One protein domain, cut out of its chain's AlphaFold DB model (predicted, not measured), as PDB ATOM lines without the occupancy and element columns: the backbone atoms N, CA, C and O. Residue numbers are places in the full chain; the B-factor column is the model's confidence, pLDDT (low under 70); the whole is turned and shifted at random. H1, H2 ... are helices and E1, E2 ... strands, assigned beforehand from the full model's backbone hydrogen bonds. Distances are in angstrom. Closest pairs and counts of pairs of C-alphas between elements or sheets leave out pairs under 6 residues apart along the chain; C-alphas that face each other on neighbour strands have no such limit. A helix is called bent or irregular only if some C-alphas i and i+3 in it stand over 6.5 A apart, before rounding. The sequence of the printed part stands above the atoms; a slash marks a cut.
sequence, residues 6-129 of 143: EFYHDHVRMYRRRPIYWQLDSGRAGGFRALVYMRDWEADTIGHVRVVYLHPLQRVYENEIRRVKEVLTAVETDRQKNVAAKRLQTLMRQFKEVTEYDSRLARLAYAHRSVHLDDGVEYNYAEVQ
ATOM      1  N   GLU A   6       0.158 -12.014  37.600       83.81
ATOM      2  CA  GLU A   6      -0.473 -10.733  37.273       83.81
ATOM      3  C   GLU A   6      -1.303 -10.197  38.443       83.81
ATOM      4  O   GLU A   6      -1.163  -9.033  38.794       83.81
ATOM      5  N   PHE A   7      -2.048 -11.066  39.139       88.75
ATOM      6  CA  PHE A   7      -2.842 -10.662  40.301       88.75
ATOM      7  C   PHE A   7      -1.983 -10.015  41.391       88.75
ATOM      8  O   PHE A   7      -2.307  -8.932  41.867       88.75
ATOM      9  N   TYR A   8      -0.885 -10.668  41.795       92.31
ATOM     10  CA  TYR A   8      -0.060 -10.136  42.881       92.31
ATOM     11  C   TYR A   8       0.649  -8.846  42.471       92.31
ATOM     12  O   TYR A   8       0.720  -7.905  43.255       92.31
ATOM     13  N   HIS A   9       1.122  -8.775  41.226       92.50
ATOM     14  CA  HIS A   9       1.728  -7.563  40.688       92.50
ATOM     15  C   HIS A   9       0.747  -6.377  40.692       92.50
ATOM     16  O   HIS A   9       1.086  -5.290  41.167       92.50
ATOM     17  N   ASP A  10      -0.487  -6.594  40.236       93.38
ATOM     18  CA  ASP A  10      -1.527  -5.565  40.238       93.38
ATOM     19  C   ASP A  10      -1.929  -5.169  41.657       93.38
ATOM     20  O   ASP A  10      -2.093  -3.984  41.946       93.38
ATOM     21  N   HIS A  11      -2.023  -6.140  42.564       93.94
ATOM     22  CA  HIS A  11      -2.289  -5.920  43.982       93.94
ATOM     23  C   HIS A  11      -1.209  -5.043  44.628       93.94
ATOM     24  O   HIS A  11      -1.516  -4.010  45.221       93.94
ATOM     25  N   VAL A  12       0.071  -5.369  44.443       95.62
ATOM     26  CA  VAL A  12       1.188  -4.545  44.935       95.62
ATOM     27  C   VAL A  12       1.101  -3.115  44.392       95.62
ATOM     28  O   VAL A  12       1.266  -2.152  45.149       95.62
ATOM     29  N   ARG A  13       0.793  -2.953  43.097       95.44
ATOM     30  CA  ARG A  13       0.637  -1.637  42.461       95.44
ATOM     31  C   ARG A  13      -0.551  -0.858  43.029       95.44
ATOM     32  O   ARG A  13      -0.405   0.322  43.344       95.44
ATOM     33  N   MET A  14      -1.701  -1.509  43.183       95.06
ATOM     34  CA  MET A  14      -2.931  -0.925  43.724       95.06
ATOM     35  C   MET A  14      -2.715  -0.387  45.141       95.06
ATOM     36  O   MET A  14      -3.129   0.729  45.452       95.06
ATOM     37  N   TYR A  15      -1.988  -1.139  45.968       94.44
ATOM     38  CA  TYR A  15      -1.658  -0.764  47.341       94.44
ATOM     39  C   TYR A  15      -0.358   0.045  47.470       94.44
ATOM     40  O   TYR A  15       0.165   0.193  48.572       94.44
ATOM     41  N   ARG A  16       0.185   0.586  46.368       95.50
ATOM     42  CA  ARG A  16       1.383   1.449  46.367       95.50
ATOM     43  C   ARG A  16       2.565   0.833  47.137       95.50
ATOM     44  O   ARG A  16       3.171   1.498  47.973       95.50
ATOM     45  N   ARG A  17       2.879  -0.438  46.855       94.25
ATOM     46  CA  ARG A  17       3.948  -1.230  47.508       94.25
ATOM     47  C   ARG A  17       3.724  -1.501  49.001       94.25
ATOM     48  O   ARG A  17       4.655  -1.850  49.715       94.25
ATOM     49  N   ARG A  18       2.481  -1.386  49.478       95.56
ATOM     50  CA  ARG A  18       2.058  -1.744  50.845       95.56
ATOM     51  C   ARG A  18       0.920  -2.773  50.812       95.56
ATOM     52  O   ARG A  18      -0.186  -2.481  51.267       95.56
ATOM     53  N   PRO A  19       1.145  -3.957  50.213       95.31
ATOM     54  CA  PRO A  19       0.087  -4.931  49.981       95.31
ATOM     55  C   PRO A  19      -0.465  -5.509  51.289       95.31
ATOM     56  O   PRO A  19       0.287  -5.834  52.205       95.31
ATOM     57  N   ILE A  20      -1.787  -5.694  51.340       94.44
ATOM     58  CA  ILE A  20      -2.472  -6.296  52.499       94.44
ATOM     59  C   ILE A  20      -2.498  -7.833  52.462       94.44
ATOM     60  O   ILE A  20      -2.579  -8.476  53.501       94.44
ATOM     61  N   TYR A  21      -2.411  -8.422  51.269       95.25
ATOM     62  CA  TYR A  21      -2.090  -9.835  51.074       95.25
ATOM     63  C   TYR A  21      -0.610  -9.991  50.768       95.25
ATOM     64  O   TYR A  21      -0.097  -9.286  49.900       95.25
ATOM     65  N   TRP A  22       0.049 -10.934  51.425       96.31
ATOM     66  CA  TRP A  22       1.434 -11.299  51.172       96.31
ATOM     67  C   TRP A  22       1.487 -12.641  50.460       96.31
ATOM     68  O   TRP A  22       0.849 -13.608  50.881       96.31
ATOM     69  N   GLN A  23       2.228 -12.692  49.357       96.62
ATOM     70  CA  GLN A  23       2.360 -13.905  48.564       96.62
ATOM     71  C   GLN A  23       3.586 -14.694  49.005       96.62
ATOM     72  O   GLN A  23       4.714 -14.259  48.800       96.62
ATOM     73  N   LEU A  24       3.349 -15.876  49.563       96.31
ATOM     74  CA  LEU A  24       4.347 -16.928  49.688       96.31
ATOM     75  C   LEU A  24       4.610 -17.493  48.292       96.31
ATOM     76  O   LEU A  24       3.660 -17.881  47.607       96.31
ATOM     77  N   ASP A  25       5.869 -17.531  47.867       96.06
ATOM     78  CA  ASP A  25       6.256 -17.997  46.534       96.06
ATOM     79  C   ASP A  25       7.537 -18.827  46.610       96.06
ATOM     80  O   ASP A  25       8.591 -18.343  47.034       96.06
ATOM     81  N   SER A  26       7.450 -20.092  46.198       96.38
ATOM     82  CA  SER A  26       8.602 -20.991  46.203       96.38
ATOM     83  C   SER A  26       9.644 -20.619  45.158       96.38
ATOM     84  O   SER A  26      10.833 -20.870  45.383       96.38
ATOM     85  N   GLY A  27       9.235 -20.002  44.044       94.38
ATOM     86  CA  GLY A  27      10.149 -19.588  42.990       94.38
ATOM     87  C   GLY A  27       9.634 -19.754  41.560       94.38
ATOM     88  O   GLY A  27       8.446 -19.696  41.228       94.38
ATOM     89  N   ARG A  28      10.592 -19.867  40.636       93.25
ATOM     90  CA  ARG A  28      10.335 -19.725  39.198       93.25
ATOM     91  C   ARG A  28       9.672 -20.947  38.575       93.25
ATOM     92  O   ARG A  28       8.953 -20.759  37.594       93.25
ATOM     93  N   ALA A  29       9.891 -22.144  39.118       94.81
ATOM     94  CA  ALA A  29       9.197 -23.357  38.693       94.81
ATOM     95  C   ALA A  29       7.715 -23.336  39.102       94.81
ATOM     96  O   ALA A  29       6.915 -24.092  38.546       94.81
ATOM     97  N   GLY A  30       7.340 -22.442  40.026       94.19
ATOM     98  CA  GLY A  30       5.969 -22.265  40.479       94.19
ATOM     99  C   GLY A  30       5.482 -23.486  41.245       94.19
ATOM    100  O   GLY A  30       4.355 -23.920  41.019       94.19
ATOM    101  N   GLY A  31       6.354 -24.061  42.075       95.31
ATOM    102  CA  GLY A  31       6.055 -25.259  42.850       95.31
ATOM    103  C   GLY A  31       5.036 -25.025  43.967       95.31
ATOM    104  O   GLY A  31       4.229 -25.900  44.248       95.31
ATOM    105  N   PHE A  32       5.019 -23.840  44.573       96.50
ATOM    106  CA  PHE A  32       4.069 -23.447  45.608       96.50
ATOM    107  C   PHE A  32       3.845 -21.936  45.575       96.50
ATOM    108  O   PHE A  32       4.797 -21.158  45.531       96.50
ATOM    109  N   ARG A  33       2.575 -21.523  45.622       95.00
ATOM    110  CA  ARG A  33       2.171 -20.134  45.851       95.00
ATOM    111  C   ARG A  33       0.946 -20.091  46.753       95.00
ATOM    112  O   ARG A  33      -0.001 -20.836  46.520       95.00
ATOM    113  N   ALA A  34       0.951 -19.192  47.728       93.94
ATOM    114  CA  ALA A  34      -0.184 -18.952  48.615       93.94
ATOM    115  C   ALA A  34      -0.280 -17.465  48.962       93.94
ATOM    116  O   ALA A  34       0.726 -16.762  48.963       93.94
ATOM    117  N   LEU A  35      -1.491 -16.986  49.241       94.62
ATOM    118  CA  LEU A  35      -1.727 -15.634  49.740       94.62
ATOM    119  C   LEU A  35      -2.100 -15.721  51.213       94.62
ATOM    120  O   LEU A  35      -2.980 -16.496  51.580       94.62
ATOM    121  N   VAL A  36      -1.444 -14.909  52.031       94.50
ATOM    122  CA  VAL A  36      -1.745 -14.754  53.454       94.50
ATOM    123  C   VAL A  36      -2.194 -13.324  53.679       94.50
ATOM    124  O   VAL A  36      -1.572 -12.390  53.173       94.50
ATOM    125  N   TYR A  37      -3.285 -13.133  54.410       93.94
ATOM    126  CA  TYR A  37      -3.710 -11.799  54.798       93.94
ATOM    127  C   TYR A  37      -2.825 -11.304  55.944       93.94
ATOM    128  O   TYR A  37      -2.740 -11.960  56.974       93.94
ATOM    129  N   MET A  38      -2.159 -10.156  55.774       92.62
ATOM    130  CA  MET A  38      -1.210  -9.610  56.757       92.62
ATOM    131  C   MET A  38      -1.823  -9.484  58.155       92.62
ATOM    132  O   MET A  38      -1.132  -9.685  59.148       92.62
ATOM    133  N   ARG A  39      -3.110  -9.126  58.242       90.00
ATOM    134  CA  ARG A  39      -3.794  -8.944  59.529       90.00
ATOM    135  C   ARG A  39      -3.950 -10.253  60.302       90.00
ATOM    136  O   ARG A  39      -3.963 -10.211  61.523       90.00
ATOM    137  N   ASP A  40      -4.028 -11.370  59.590       90.81
ATOM    138  CA  ASP A  40      -4.162 -12.708  60.168       90.81
ATOM    139  C   ASP A  40      -2.784 -13.381  60.322       90.81
ATOM    140  O   ASP A  40      -2.690 -14.596  60.505       90.81
ATOM    141  N   TRP A  41      -1.691 -12.616  60.185       94.06
ATOM    142  CA  TRP A  41      -0.347 -13.132  60.393       94.06
ATOM    143  C   TRP A  41      -0.042 -13.238  61.888       94.06
ATOM    144  O   TRP A  41       0.155 -12.245  62.589       94.06
ATOM    145  N   GLU A  42       0.090 -14.472  62.347       92.25
ATOM    146  CA  GLU A  42       0.433 -14.847  63.709       92.25
ATOM    147  C   GLU A  42       1.819 -15.505  63.751       92.25
ATOM    148  O   GLU A  42       2.392 -15.887  62.727       92.25
ATOM    149  N   ALA A  43       2.365 -15.676  64.956       91.19
ATOM    150  CA  ALA A  43       3.674 -16.299  65.158       91.19
ATOM    151  C   ALA A  43       3.784 -17.706  64.531       91.19
ATOM    152  O   ALA A  43       4.863 -18.103  64.086       91.19
ATOM    153  N   ASP A  44       2.661 -18.426  64.441       92.62
ATOM    154  CA  ASP A  44       2.594 -19.797  63.931       92.62
ATOM    155  C   ASP A  44       2.181 -19.893  62.457       92.62
ATOM    156  O   ASP A  44       2.146 -20.996  61.902       92.62
ATOM    157  N   THR A  45       1.925 -18.773  61.771       94.69
ATOM    158  CA  THR A  45       1.478 -18.764  60.367       94.69
ATOM    159  C   THR A  45       2.407 -19.572  59.458       94.69
ATOM    160  O   THR A  45       1.937 -20.366  58.643       94.69
ATOM    161  N   ILE A  46       3.728 -19.444  59.622       95.06
ATOM    162  CA  ILE A  46       4.704 -20.215  58.835       95.06
ATOM    163  C   ILE A  46       4.584 -21.716  59.129       95.06
ATOM    164  O   ILE A  46       4.566 -22.526  58.203       95.06
ATOM    165  N   GLY A  47       4.479 -22.099  60.404       94.75
ATOM    166  CA  GLY A  47       4.306 -23.496  60.806       94.75
ATOM    167  C   GLY A  47       3.019 -24.097  60.241       94.75
ATOM    168  O   GLY A  47       3.045 -25.179  59.650       94.75
ATOM    169  N   HIS A  48       1.918 -23.350  60.331       95.06
ATOM    170  CA  HIS A  48       0.632 -23.729  59.760       95.06
ATOM    171  C   HIS A  48       0.733 -23.938  58.246       95.06
ATOM    172  O   HIS A  48       0.303 -24.973  57.736       95.06
ATOM    173  N   VAL A  49       1.374 -23.012  57.524       95.75
ATOM    174  CA  VAL A  49       1.567 -23.128  56.074       95.75
ATOM    175  C   VAL A  49       2.299 -24.414  55.695       95.75
ATOM    176  O   VAL A  49       1.878 -25.125  54.776       95.75
ATOM    177  N   ARG A  50       3.381 -24.728  56.413       96.44
ATOM    178  CA  ARG A  50       4.192 -25.926  56.166       96.44
ATOM    179  C   ARG A  50       3.373 -27.202  56.335       96.44
ATOM    180  O   ARG A  50       3.363 -28.053  55.447       96.44
ATOM    181  N   VAL A  51       2.660 -27.318  57.453       96.44
ATOM    182  CA  VAL A  51       1.933 -28.540  57.817       96.44
ATOM    183  C   VAL A  51       0.666 -28.723  56.986       96.44
ATOM    184  O   VAL A  51       0.417 -29.826  56.502       96.44
ATOM    185  N   VAL A  52      -0.125 -27.663  56.812       97.00
ATOM    186  CA  VAL A  52      -1.466 -27.752  56.215       97.00
ATOM    187  C   VAL A  52      -1.428 -27.713  54.691       97.00
ATOM    188  O   VAL A  52      -2.256 -28.361  54.054       97.00
ATOM    189  N   TYR A  53      -0.461 -27.017  54.090       96.56
ATOM    190  CA  TYR A  53      -0.416 -26.853  52.633       96.56
ATOM    191  C   TYR A  53       0.835 -27.461  51.999       96.56
ATOM    192  O   TYR A  53       0.725 -28.195  51.016       96.56
ATOM    193  N   LEU A  54       2.024 -27.203  52.552       96.81
ATOM    194  CA  LEU A  54       3.274 -27.559  51.876       96.81
ATOM    195  C   LEU A  54       3.573 -29.065  51.905       96.81
ATOM    196  O   LEU A  54       3.845 -29.649  50.856       96.81
ATOM    197  N   HIS A  55       3.479 -29.718  53.068       97.62
ATOM    198  CA  HIS A  55       3.716 -31.164  53.170       97.62
ATOM    199  C   HIS A  55       2.700 -31.995  52.363       97.62
ATOM    200  O   HIS A  55       3.119 -32.929  51.671       97.62
ATOM    201  N   PRO A  56       1.383 -31.692  52.373       98.25
ATOM    202  CA  PRO A  56       0.443 -32.370  51.483       98.25
ATOM    203  C   PRO A  56       0.798 -32.190  50.006       98.25
ATOM    204  O   PRO A  56       0.766 -33.161  49.250       98.25
ATOM    205  N   LEU A  57       1.209 -30.986  49.595       98.00
ATOM    206  CA  LEU A  57       1.609 -30.721  48.215       98.00
ATOM    207  C   LEU A  57       2.860 -31.512  47.801       98.00
ATOM    208  O   LEU A  57       2.903 -32.051  46.695       98.00
ATOM    209  N   GLN A  58       3.853 -31.646  48.685       98.19
ATOM    210  CA  GLN A  58       5.022 -32.501  48.442       98.19
ATOM    211  C   GLN A  58       4.610 -33.954  48.164       98.19
ATOM    212  O   GLN A  58       5.051 -34.534  47.172       98.19
ATOM    213  N   ARG A  59       3.692 -34.519  48.960       98.31
ATOM    214  CA  ARG A  59       3.172 -35.884  48.741       98.31
ATOM    215  C   ARG A  59       2.439 -36.018  47.405       98.31
ATOM    216  O   ARG A  59       2.552 -37.047  46.738       98.31
ATOM    217  N   VAL A  60       1.694 -34.989  46.994       98.25
ATOM    218  CA  VAL A  60       1.042 -34.949  45.672       98.25
ATOM    219  C   VAL A  60       2.088 -35.000  44.557       98.25
ATOM    220  O   VAL A  60       1.946 -35.805  43.636       98.25
ATOM    221  N   TYR A  61       3.160 -34.211  44.658       98.50
ATOM    222  CA  TYR A  61       4.260 -34.253  43.694       98.50
ATOM    223  C   TYR A  61       4.929 -35.625  43.624       98.50
ATOM    224  O   TYR A  61       5.130 -36.140  42.527       98.50
ATOM    225  N   GLU A  62       5.250 -36.239  44.763       98.31
ATOM    226  CA  GLU A  62       5.873 -37.567  44.809       98.31
ATOM    227  C   GLU A  62       5.011 -38.633  44.126       98.31
ATOM    228  O   GLU A  62       5.507 -39.413  43.306       98.31
ATOM    229  N   ASN A  63       3.712 -38.648  44.434       98.56
ATOM    230  CA  ASN A  63       2.767 -39.590  43.841       98.56
ATOM    231  C   ASN A  63       2.633 -39.377  42.331       98.56
ATOM    232  O   ASN A  63       2.648 -40.340  41.564       98.56
ATOM    233  N   GLU A  64       2.564 -38.124  41.886       98.25
ATOM    234  CA  GLU A  64       2.449 -37.805  40.468       98.25
ATOM    235  C   GLU A  64       3.746 -38.119  39.703       98.25
ATOM    236  O   GLU A  64       3.701 -38.647  38.593       98.25
ATOM    237  N   ILE A  65       4.914 -37.887  40.307       98.56
ATOM    238  CA  ILE A  65       6.211 -38.306  39.757       98.56
ATOM    239  C   ILE A  65       6.247 -39.826  39.576       98.56
ATOM    240  O   ILE A  65       6.676 -40.296  38.519       98.56
ATOM    241  N   ARG A  66       5.796 -40.598  40.574       98.38
ATOM    242  CA  ARG A  66       5.722 -42.066  40.488       98.38
ATOM    243  C   ARG A  66       4.820 -42.499  39.331       98.38
ATOM    244  O   ARG A  66       5.266 -43.244  38.463       98.38
ATOM    245  N   ARG A  67       3.615 -41.933  39.253       98.06
ATOM    246  CA  ARG A  67       2.649 -42.213  38.183       98.06
ATOM    247  C   ARG A  67       3.210 -41.908  36.793       98.06
ATOM    248  O   ARG A  67       3.062 -42.706  35.873       98.06
ATOM    249  N   VAL A  68       3.858 -40.758  36.604       97.81
ATOM    250  CA  VAL A  68       4.409 -40.386  35.287       97.81
ATOM    251  C   VAL A  68       5.578 -41.296  34.894       97.81
ATOM    252  O   VAL A  68       5.736 -41.592  33.709       97.81
ATOM    253  N   LYS A  69       6.367 -41.788  35.859       97.25
ATOM    254  CA  LYS A  69       7.403 -42.801  35.600       97.25
ATOM    255  C   LYS A  69       6.803 -44.126  35.123       97.25
ATOM    256  O   LYS A  69       7.313 -44.688  34.161       97.25
ATOM    257  N   GLU A  70       5.707 -44.583  35.726       96.81
ATOM    258  CA  GLU A  70       4.985 -45.782  35.270       96.81
ATOM    259  C   GLU A  70       4.450 -45.597  33.842       96.81
ATOM    260  O   GLU A  70       4.656 -46.448  32.975       96.81
ATOM    261  N   VAL A  71       3.855 -44.436  33.544       95.25
ATOM    262  CA  VAL A  71       3.401 -44.101  32.183       95.25
ATOM    263  C   VAL A  71       4.559 -44.141  31.187       95.25
ATOM    264  O   VAL A  71       4.407 -44.715  30.115       95.25
ATOM    265  N   LEU A  72       5.724 -43.583  31.533       95.00
ATOM    266  CA  LEU A  72       6.927 -43.617  30.690       95.00
ATOM    267  C   LEU A  72       7.353 -45.040  30.313       95.00
ATOM    268  O   LEU A  72       7.828 -45.240  29.198       95.00
ATOM    269  N   THR A  73       7.173 -46.006  31.216       93.88
ATOM    270  CA  THR A  73       7.479 -47.420  30.946       93.88
ATOM    271  C   THR A  73       6.410 -48.135  30.121       93.88
ATOM    272  O   THR A  73       6.728 -49.111  29.453       93.88
ATOM    273  N   ALA A  74       5.165 -47.651  30.141       94.69
ATOM    274  CA  ALA A  74       4.031 -48.292  29.475       94.69
ATOM    275  C   ALA A  74       3.750 -47.762  28.056       94.69
ATOM    276  O   ALA A  74       3.086 -48.433  27.273       94.69
ATOM    277  N   VAL A  75       4.198 -46.547  27.715       94.06
ATOM    278  CA  VAL A  75       3.910 -45.932  26.409       94.06
ATOM    279  C   VAL A  75       4.858 -46.416  25.309       94.06
ATOM    280  O   VAL A  75       6.079 -46.419  25.458       94.06
ATOM    281  N   GLU A  76       4.294 -46.746  24.151       92.44
ATOM    282  CA  GLU A  76       5.056 -47.338  23.045       92.44
ATOM    283  C   GLU A  76       5.608 -46.281  22.080       92.44
ATOM    284  O   GLU A  76       6.733 -46.402  21.592       92.44
ATOM    285  N   THR A  77       4.860 -45.193  21.855       95.81
ATOM    286  CA  THR A  77       5.217 -44.182  20.849       95.81
ATOM    287  C   THR A  77       6.184 -43.127  21.384       95.81
ATOM    288  O   THR A  77       6.035 -42.608  22.494       95.81
ATOM    289  N   ASP A  78       7.133 -42.703  20.548       94.56
ATOM    290  CA  ASP A  78       8.117 -41.674  20.917       94.56
ATOM    291  C   ASP A  78       7.475 -40.319  21.231       94.56
ATOM    292  O   ASP A  78       7.942 -39.577  22.098       94.56
ATOM    293  N   ARG A  79       6.343 -40.001  20.589       95.56
ATOM    294  CA  ARG A  79       5.559 -38.804  20.914       95.56
ATOM    295  C   ARG A  79       5.060 -38.844  22.360       95.56
ATOM    296  O   ARG A  79       5.209 -37.853  23.074       95.56
ATOM    297  N   GLN A  80       4.482 -39.962  22.796       94.38
ATOM    298  CA  GLN A  80       3.985 -40.118  24.167       94.38
ATOM    299  C   GLN A  80       5.133 -40.127  25.182       94.38
ATOM    300  O   GLN A  80       5.034 -39.435  26.198       94.38
ATOM    301  N   LYS A  81       6.248 -40.809  24.875       95.69
ATOM    302  CA  LYS A  81       7.467 -40.791  25.704       95.69
ATOM    303  C   LYS A  81       7.972 -39.367  25.919       95.69
ATOM    304  O   LYS A  81       8.197 -38.960  27.054       95.69
ATOM    305  N   ASN A  82       8.067 -38.573  24.852       96.62
ATOM    306  CA  ASN A  82       8.525 -37.183  24.928       96.62
ATOM    307  C   ASN A  82       7.604 -36.293  25.774       96.62
ATOM    308  O   ASN A  82       8.083 -35.460  26.546       96.62
ATOM    309  N   VAL A  83       6.283 -36.458  25.655       96.62
ATOM    310  CA  VAL A  83       5.314 -35.712  26.474       96.62
ATOM    311  C   VAL A  83       5.445 -36.089  27.952       96.62
ATOM    312  O   VAL A  83       5.537 -35.202  28.805       96.62
ATOM    313  N   ALA A  84       5.507 -37.386  28.262       96.56
ATOM    314  CA  ALA A  84       5.641 -37.872  29.630       96.56
ATOM    315  C   ALA A  84       6.991 -37.472  30.256       96.56
ATOM    316  O   ALA A  84       7.021 -37.005  31.392       96.56
ATOM    317  N   ALA A  85       8.091 -37.536  29.497       97.69
ATOM    318  CA  ALA A  85       9.414 -37.087  29.934       97.69
ATOM    319  C   ALA A  85       9.442 -35.587  30.272       97.69
ATOM    320  O   ALA A  85       9.949 -35.198  31.325       97.69
ATOM    321  N   LYS A  86       8.839 -34.736  29.428       97.88
ATOM    322  CA  LYS A  86       8.718 -33.295  29.712       97.88
ATOM    323  C   LYS A  86       7.903 -33.034  30.976       97.88
ATOM    324  O   LYS A  86       8.315 -32.228  31.809       97.88
ATOM    325  N   ARG A  87       6.776 -33.735  31.149       97.38
ATOM    326  CA  ARG A  87       5.951 -33.636  32.363       97.38
ATOM    327  C   ARG A  87       6.739 -34.047  33.607       97.38
ATOM    328  O   ARG A  87       6.732 -33.306  34.585       97.38
ATOM    329  N   LEU A  88       7.454 -35.171  33.549       98.25
ATOM    330  CA  LEU A  88       8.306 -35.645  34.639       98.25
ATOM    331  C   LEU A  88       9.363 -34.600  35.012       98.25
ATOM    332  O   LEU A  88       9.525 -34.279  36.186       98.25
ATOM    333  N   GLN A  89      10.038 -34.017  34.018       98.25
ATOM    334  CA  GLN A  89      11.054 -32.989  34.243       98.25
ATOM    335  C   GLN A  89      10.476 -31.729  34.908       98.25
ATOM    336  O   GLN A  89      11.144 -31.114  35.742       98.25
ATOM    337  N   THR A  90       9.260 -31.319  34.546       98.19
ATOM    338  CA  THR A  90       8.571 -30.193  35.196       98.19
ATOM    339  C   THR A  90       8.229 -30.520  36.646       98.19
ATOM    340  O   THR A  90       8.579 -29.743  37.532       98.19
ATOM    341  N   LEU A  91       7.628 -31.686  36.906       98.38
ATOM    342  CA  LEU A  91       7.263 -32.117  38.258       98.38
ATOM    343  C   LEU A  91       8.485 -32.242  39.168       98.38
ATOM    344  O   LEU A  91       8.454 -31.767  40.295       98.38
ATOM    345  N   MET A  92       9.587 -32.817  38.678       98.31
ATOM    346  CA  MET A  92      10.829 -32.922  39.449       98.31
ATOM    347  C   MET A  92      11.417 -31.548  39.797       98.31
ATOM    348  O   MET A  92      11.917 -31.364  40.905       98.31
ATOM    349  N   ARG A  93      11.342 -30.575  38.876       98.44
ATOM    350  CA  ARG A  93      11.781 -29.193  39.138       98.44
ATOM    351  C   ARG A  93      10.916 -28.514  40.196       98.44
ATOM    352  O   ARG A  93      11.458 -27.901  41.107       98.44
ATOM    353  N   GLN A  94       9.596 -28.650  40.088       98.38
ATOM    354  CA  GLN A  94       8.658 -28.097  41.065       98.38
ATOM    355  C   GLN A  94       8.817 -28.747  42.439       98.38
ATOM    356  O   GLN A  94       8.904 -28.039  43.434       98.38
ATOM    357  N   PHE A  95       8.934 -30.073  42.493       98.44
ATOM    358  CA  PHE A  95       9.133 -30.807  43.738       98.44
ATOM    359  C   PHE A  95      10.415 -30.376  44.451       98.44
ATOM    360  O   PHE A  95      10.374 -30.033  45.628       98.44
ATOM    361  N   LYS A  96      11.538 -30.303  43.721       98.31
ATOM    362  CA  LYS A  96      12.805 -29.805  44.266       98.31
ATOM    363  C   LYS A  96      12.652 -28.393  44.845       98.31
ATOM    364  O   LYS A  96      13.071 -28.157  45.973       98.31
ATOM    365  N   GLU A  97      12.025 -27.484  44.097       98.19
ATOM    366  CA  GLU A  97      11.790 -26.106  44.542       98.19
ATOM    367  C   GLU A  97      10.946 -26.051  45.827       98.19
ATOM    368  O   GLU A  97      11.261 -25.288  46.737       98.19
ATOM    369  N   VAL A  98       9.907 -26.884  45.938       97.94
ATOM    370  CA  VAL A  98       9.048 -26.960  47.131       97.94
ATOM    371  C   VAL A  98       9.790 -27.524  48.342       97.94
ATOM    372  O   VAL A  98       9.597 -27.028  49.450       97.94
ATOM    373  N   THR A  99      10.653 -28.523  48.165       97.75
ATOM    374  CA  THR A  99      11.468 -29.081  49.259       97.75
ATOM    375  C   THR A  99      12.510 -28.075  49.763       97.75
ATOM    376  O   THR A  99      12.704 -27.910  50.971       97.75
ATOM    377  N   GLU A 100      13.152 -27.340  48.853       97.62
ATOM    378  CA  GLU A 100      14.067 -26.245  49.205       97.62
ATOM    379  C   GLU A 100      13.321 -25.083  49.879       97.62
ATOM    380  O   GLU A 100      13.829 -24.458  50.814       97.62
ATOM    381  N   TYR A 101      12.095 -24.795  49.437       97.88
ATOM    382  CA  TYR A 101      11.231 -23.801  50.066       97.88
ATOM    383  C   TYR A 101      10.785 -24.213  51.474       97.88
ATOM    384  O   TYR A 101      10.837 -23.386  52.380       97.88
ATOM    385  N   ASP A 102      10.437 -25.481  51.705       97.06
ATOM    386  CA  ASP A 102      10.114 -25.966  53.053       97.06
ATOM    387  C   ASP A 102      11.300 -25.803  54.007       97.06
ATOM    388  O   ASP A 102      11.141 -25.307  55.118       97.06
ATOM    389  N   SER A 103      12.514 -26.112  53.541       95.44
ATOM    390  CA  SER A 103      13.738 -25.901  54.323       95.44
ATOM    391  C   SER A 103      13.920 -24.428  54.712       95.44
ATOM    392  O   SER A 103      14.306 -24.122  55.840       95.44
ATOM    393  N   ARG A 104      13.594 -23.496  53.807       95.31
ATOM    394  CA  ARG A 104      13.589 -22.051  54.081       95.31
ATOM    395  C   ARG A 104      12.549 -21.670  55.137       95.31
ATOM    396  O   ARG A 104      12.890 -20.983  56.098       95.31
ATOM    397  N   LEU A 105      11.311 -22.147  55.004       95.00
ATOM    398  CA  LEU A 105      10.255 -21.899  55.989       95.00
ATOM    399  C   LEU A 105      10.584 -22.516  57.355       95.00
ATOM    400  O   LEU A 105      10.312 -21.903  58.384       95.00
ATOM    401  N   ALA A 106      11.212 -23.692  57.391       93.38
ATOM    402  CA  ALA A 106      11.619 -24.359  58.624       93.38
ATOM    403  C   ALA A 106      12.594 -23.511  59.447       93.38
ATOM    404  O   ALA A 106      12.461 -23.435  60.666       93.38
ATOM    405  N   ARG A 107      13.536 -22.828  58.783       91.75
ATOM    406  CA  ARG A 107      14.479 -21.906  59.437       91.75
ATOM    407  C   ARG A 107      13.778 -20.707  60.080       91.75
ATOM    408  O   ARG A 107      14.270 -20.193  61.079       91.75
ATOM    409  N   LEU A 108      12.651 -20.270  59.516       90.38
ATOM    410  CA  LEU A 108      11.860 -19.149  60.031       90.38
ATOM    411  C   LEU A 108      10.848 -19.565  61.098       90.38
ATOM    412  O   LEU A 108      10.547 -18.766  61.976       90.38
ATOM    413  N   ALA A 109      10.343 -20.801  61.053       82.19
ATOM    414  CA  ALA A 109       9.350 -21.286  62.010       82.19
ATOM    415  C   ALA A 109       9.837 -21.164  63.467       82.19
ATOM    416  O   ALA A 109       9.052 -20.826  64.341       82.19
ATOM    417  N   TYR A 110      11.139 -21.337  63.716       75.88
ATOM    418  CA  TYR A 110      11.739 -21.153  65.044       75.88
ATOM    419  C   TYR A 110      11.779 -19.696  65.530       75.88
ATOM    420  O   TYR A 110      11.983 -19.459  66.718       75.88
ATOM    421  N   ALA A 111      11.632 -18.714  64.636       79.38
ATOM    422  CA  ALA A 111      11.706 -17.301  64.993       79.38
ATOM    423  C   ALA A 111      10.387 -16.753  65.567       79.38
ATOM    424  O   ALA A 111      10.417 -15.675  66.158       79.38
ATOM    425  N   HIS A 112       9.260 -17.467  65.386       80.50
ATOM    426  CA  HIS A 112       7.924 -17.117  65.901       80.50
ATOM    427  C   HIS A 112       7.575 -15.622  65.748       80.50
ATOM    428  O   HIS A 112       7.097 -14.968  66.673       80.50
ATOM    429  N   ARG A 113       7.858 -15.054  64.568       83.25
ATOM    430  CA  ARG A 113       7.649 -13.629  64.279       83.25
ATOM    431  C   ARG A 113       6.160 -13.331  64.088       83.25
ATOM    432  O   ARG A 113       5.560 -13.794  63.118       83.25
ATOM    433  N   SER A 114       5.596 -12.527  64.983       86.12
ATOM    434  CA  SER A 114       4.273 -11.916  64.831       86.12
ATOM    435  C   SER A 114       4.359 -10.562  64.124       86.12
ATOM    436  O   SER A 114       5.418  -9.937  64.074       86.12
ATOM    437  N   VAL A 115       3.227 -10.108  63.588       89.31
ATOM    438  CA  VAL A 115       3.077  -8.799  62.944       89.31
ATOM    439  C   VAL A 115       2.320  -7.857  63.875       89.31
ATOM    440  O   VAL A 115       1.252  -8.209  64.374       89.31
ATOM    441  N   HIS A 116       2.830  -6.638  64.061       89.81
ATOM    442  CA  HIS A 116       2.092  -5.550  64.705       89.81
ATOM    443  C   HIS A 116       1.744  -4.493  63.658       89.81
ATOM    444  O   HIS A 116       2.622  -3.960  62.981       89.81
ATOM    445  N   LEU A 117       0.452  -4.192  63.488       86.06
ATOM    446  CA  LEU A 117      -0.012  -3.323  62.395       86.06
ATOM    447  C   LEU A 117       0.593  -1.910  62.447       86.06
ATOM    448  O   LEU A 117       0.825  -1.316  61.391       86.06
ATOM    449  N   ASP A 118       0.891  -1.411  63.647       90.94
ATOM    450  CA  ASP A 118       1.454  -0.077  63.873       90.94
ATOM    451  C   ASP A 118       2.900   0.063  63.368       90.94
ATOM    452  O   ASP A 118       3.319   1.168  63.022       90.94
ATOM    453  N   ASP A 119       3.633  -1.045  63.207       92.56
ATOM    454  CA  ASP A 119       4.999  -1.030  62.658       92.56
ATOM    455  C   ASP A 119       5.018  -0.753  61.141       92.56
ATOM    456  O   ASP A 119       6.060  -0.483  60.537       92.56
ATOM    457  N   GLY A 120       3.849  -0.803  60.498       93.50
ATOM    458  CA  GLY A 120       3.685  -0.544  59.075       93.50
ATOM    459  C   GLY A 120       4.080  -1.724  58.183       93.50
ATOM    460  O   GLY A 120       4.797  -2.649  58.564       93.50
ATOM    461  N   VAL A 121       3.569  -1.711  56.947       94.62
ATOM    462  CA  VAL A 121       3.686  -2.861  56.032       94.62
ATOM    463  C   VAL A 121       5.137  -3.179  55.670       94.62
ATOM    464  O   VAL A 121       5.515  -4.339  55.699       94.62
ATOM    465  N   GLU A 122       5.958  -2.178  55.350       94.56
ATOM    466  CA  GLU A 122       7.334  -2.395  54.870       94.56
ATOM    467  C   GLU A 122       8.228  -3.060  55.922       94.56
ATOM    468  O   GLU A 122       8.953  -4.003  55.602       94.56
ATOM    469  N   TYR A 123       8.148  -2.600  57.176       95.25
ATOM    470  CA  TYR A 123       8.911  -3.181  58.278       95.25
ATOM    471  C   TYR A 123       8.472  -4.621  58.538       95.25
ATOM    472  O   TYR A 123       9.296  -5.532  58.495       95.25
ATOM    473  N   ASN A 124       7.166  -4.837  58.716       95.50
ATOM    474  CA  ASN A 124       6.619  -6.163  58.978       95.50
ATOM    475  C   ASN A 124       6.935  -7.149  57.841       95.50
ATOM    476  O   ASN A 124       7.350  -8.275  58.104       95.50
ATOM    477  N   TYR A 125       6.826  -6.714  56.581       95.44
ATOM    478  CA  TYR A 125       7.155  -7.530  55.409       95.44
ATOM    479  C   TYR A 125       8.615  -7.992  55.403       95.44
ATOM    480  O   TYR A 125       8.919  -9.110  54.985       95.44
ATOM    481  N   ALA A 126       9.532  -7.129  55.842       94.94
ATOM    482  CA  ALA A 126      10.942  -7.473  55.968       94.94
ATOM    483  C   ALA A 126      11.200  -8.377  57.182       94.94
ATOM    484  O   ALA A 126      11.996  -9.310  57.091       94.94
ATOM    485  N   GLU A 127      10.538  -8.116  58.309       93.88
ATOM    486  CA  GLU A 127      10.820  -8.777  59.583       93.88
ATOM    487  C   GLU A 127      10.363 -10.238  59.618       93.88
ATOM    488  O   GLU A 127      11.113 -11.098  60.079       93.88
ATOM    489  N   VAL A 128       9.200 -10.560  59.038       94.00
ATOM    490  CA  VAL A 128       8.693 -11.948  58.988       94.00
ATOM    491  C   VAL A 128       9.539 -12.888  58.123       94.00
ATOM    492  O   VAL A 128       9.340 -14.100  58.129       94.00
ATOM    493  N   GLN A 129      10.491 -12.341  57.363       94.38
ATOM    494  CA  GLN A 129      11.398 -13.096  56.501       94.38
ATOM    495  C   GLN A 129      12.791 -13.285  57.109       94.38
ATOM    496  O   GLN A 129      13.657 -13.865  56.446       94.38
TER     497      GLN A 129
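What this domain is: This is residues 6 to 129 of the 143 residues of an uncharacterized protein of Clostridiaceae bacterium (UniProt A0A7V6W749). A long helical hairpin, H2b and H3, makes the length of this domain, and a small two-stranded hairpin, E1 and E2, lies beside the half of it where H3 ends. Two short helices, H1 and H4, lie toward that same end without touching any other helix, and H2 bends near its beginning, with its short first arm H2a meeting the last residues of H3. The printed part has 124 residues with four named helices and two named strands, in the order H1, E1, E2, H2, H3, H4; the two strands make one antiparallel sheet, and the class is mostly helix. The whole is loose, with a radius of gyration of the C-alphas of 18.3 A, and its outline is only just flat, spanning 63 by 32 by 16 A.

How they stand to each other: H1, residues 6 to 14, comes first, and a short link of 6 residues joins it to the strand E1, residues 21 to 25. H1 and E1 have 1 pair of C-alphas within 8 A, those of Tyr 8 and Gln 23, 7.2 A apart. E1 forms a hairpin with E2, residues 33 to 37. The two strands are antiparallel, with 156 degrees between their directions, and the C-alphas of 23 and 35 face each other at 4.6 A. Across this pair N 22 and O 36 are 2.8 A apart and N 34 and O 24 are 3.0 A apart, both within hydrogen-bond range. H2, residues 45 to 74, was assigned as one helix by its hydrogen bonds but is bent: C-alphas 52 and 55 are 6.9 A apart. Its arms H2a, residues 45 to 52, and H2b, residues 55 to 74, stand at a steep tilt of 39 degrees. H2b touches H3, residues 78 to 109, and the two form a helical hairpin, opposite ways at a shallow tilt of 19 degrees; their closest C-alphas are those of Leu 72 and Lys 81, 5.8 A apart. H2a touches H3 too, at a steep tilt of 41 degrees and running opposite ways. H3 touches H2a with its residues 102 to 109 alone, and the closest C-alphas of the two are those of Gly 47 and Ala 109, 5.6 A apart. E1 and H3 are only just apart, their closest C-alphas being 8.4 A from each other. H4, residues 121 to 127, is apart from H3, and it is only just apart from E1, with the closest C-alphas at 8.1 A. In H1, H2a, H2b, H3 and H4 every O i to N i+4 pair is within hydrogen-bond range.

Where its parts are: H1 begins at C-alpha 6, at (-0.473, -10.733, 37.273). E1 measures 12.5 A from C-alpha 21 to C-alpha 25, and E2 13.6 A from C-alpha 33 to C-alpha 37. H2b measures 29.2 A from C-alpha 55 to C-alpha 74. H3, the longest helix with 32 residues, runs 45.9 A from C-alpha 78 at (8.117, -41.674, 20.917) to C-alpha 109 at (9.350, -21.286, 62.010). H4 ends at C-alpha 127, at (10.820, -8.777, 59.583).

The domain as a whole: The two C-alphas farthest apart are those of Glu 76 and Asp 118, 62.6 A from each other, while the first and last printed C-alphas, of Glu 6 and Gln 129, are 22.7 A apart. The printed part has no cut. The link from H2 to H3 is tight, with 3 residues, and the link from H3 to H4 is long, with 11. The mean pLDDT of the printed part is 94.6, and no printed residue is under 70.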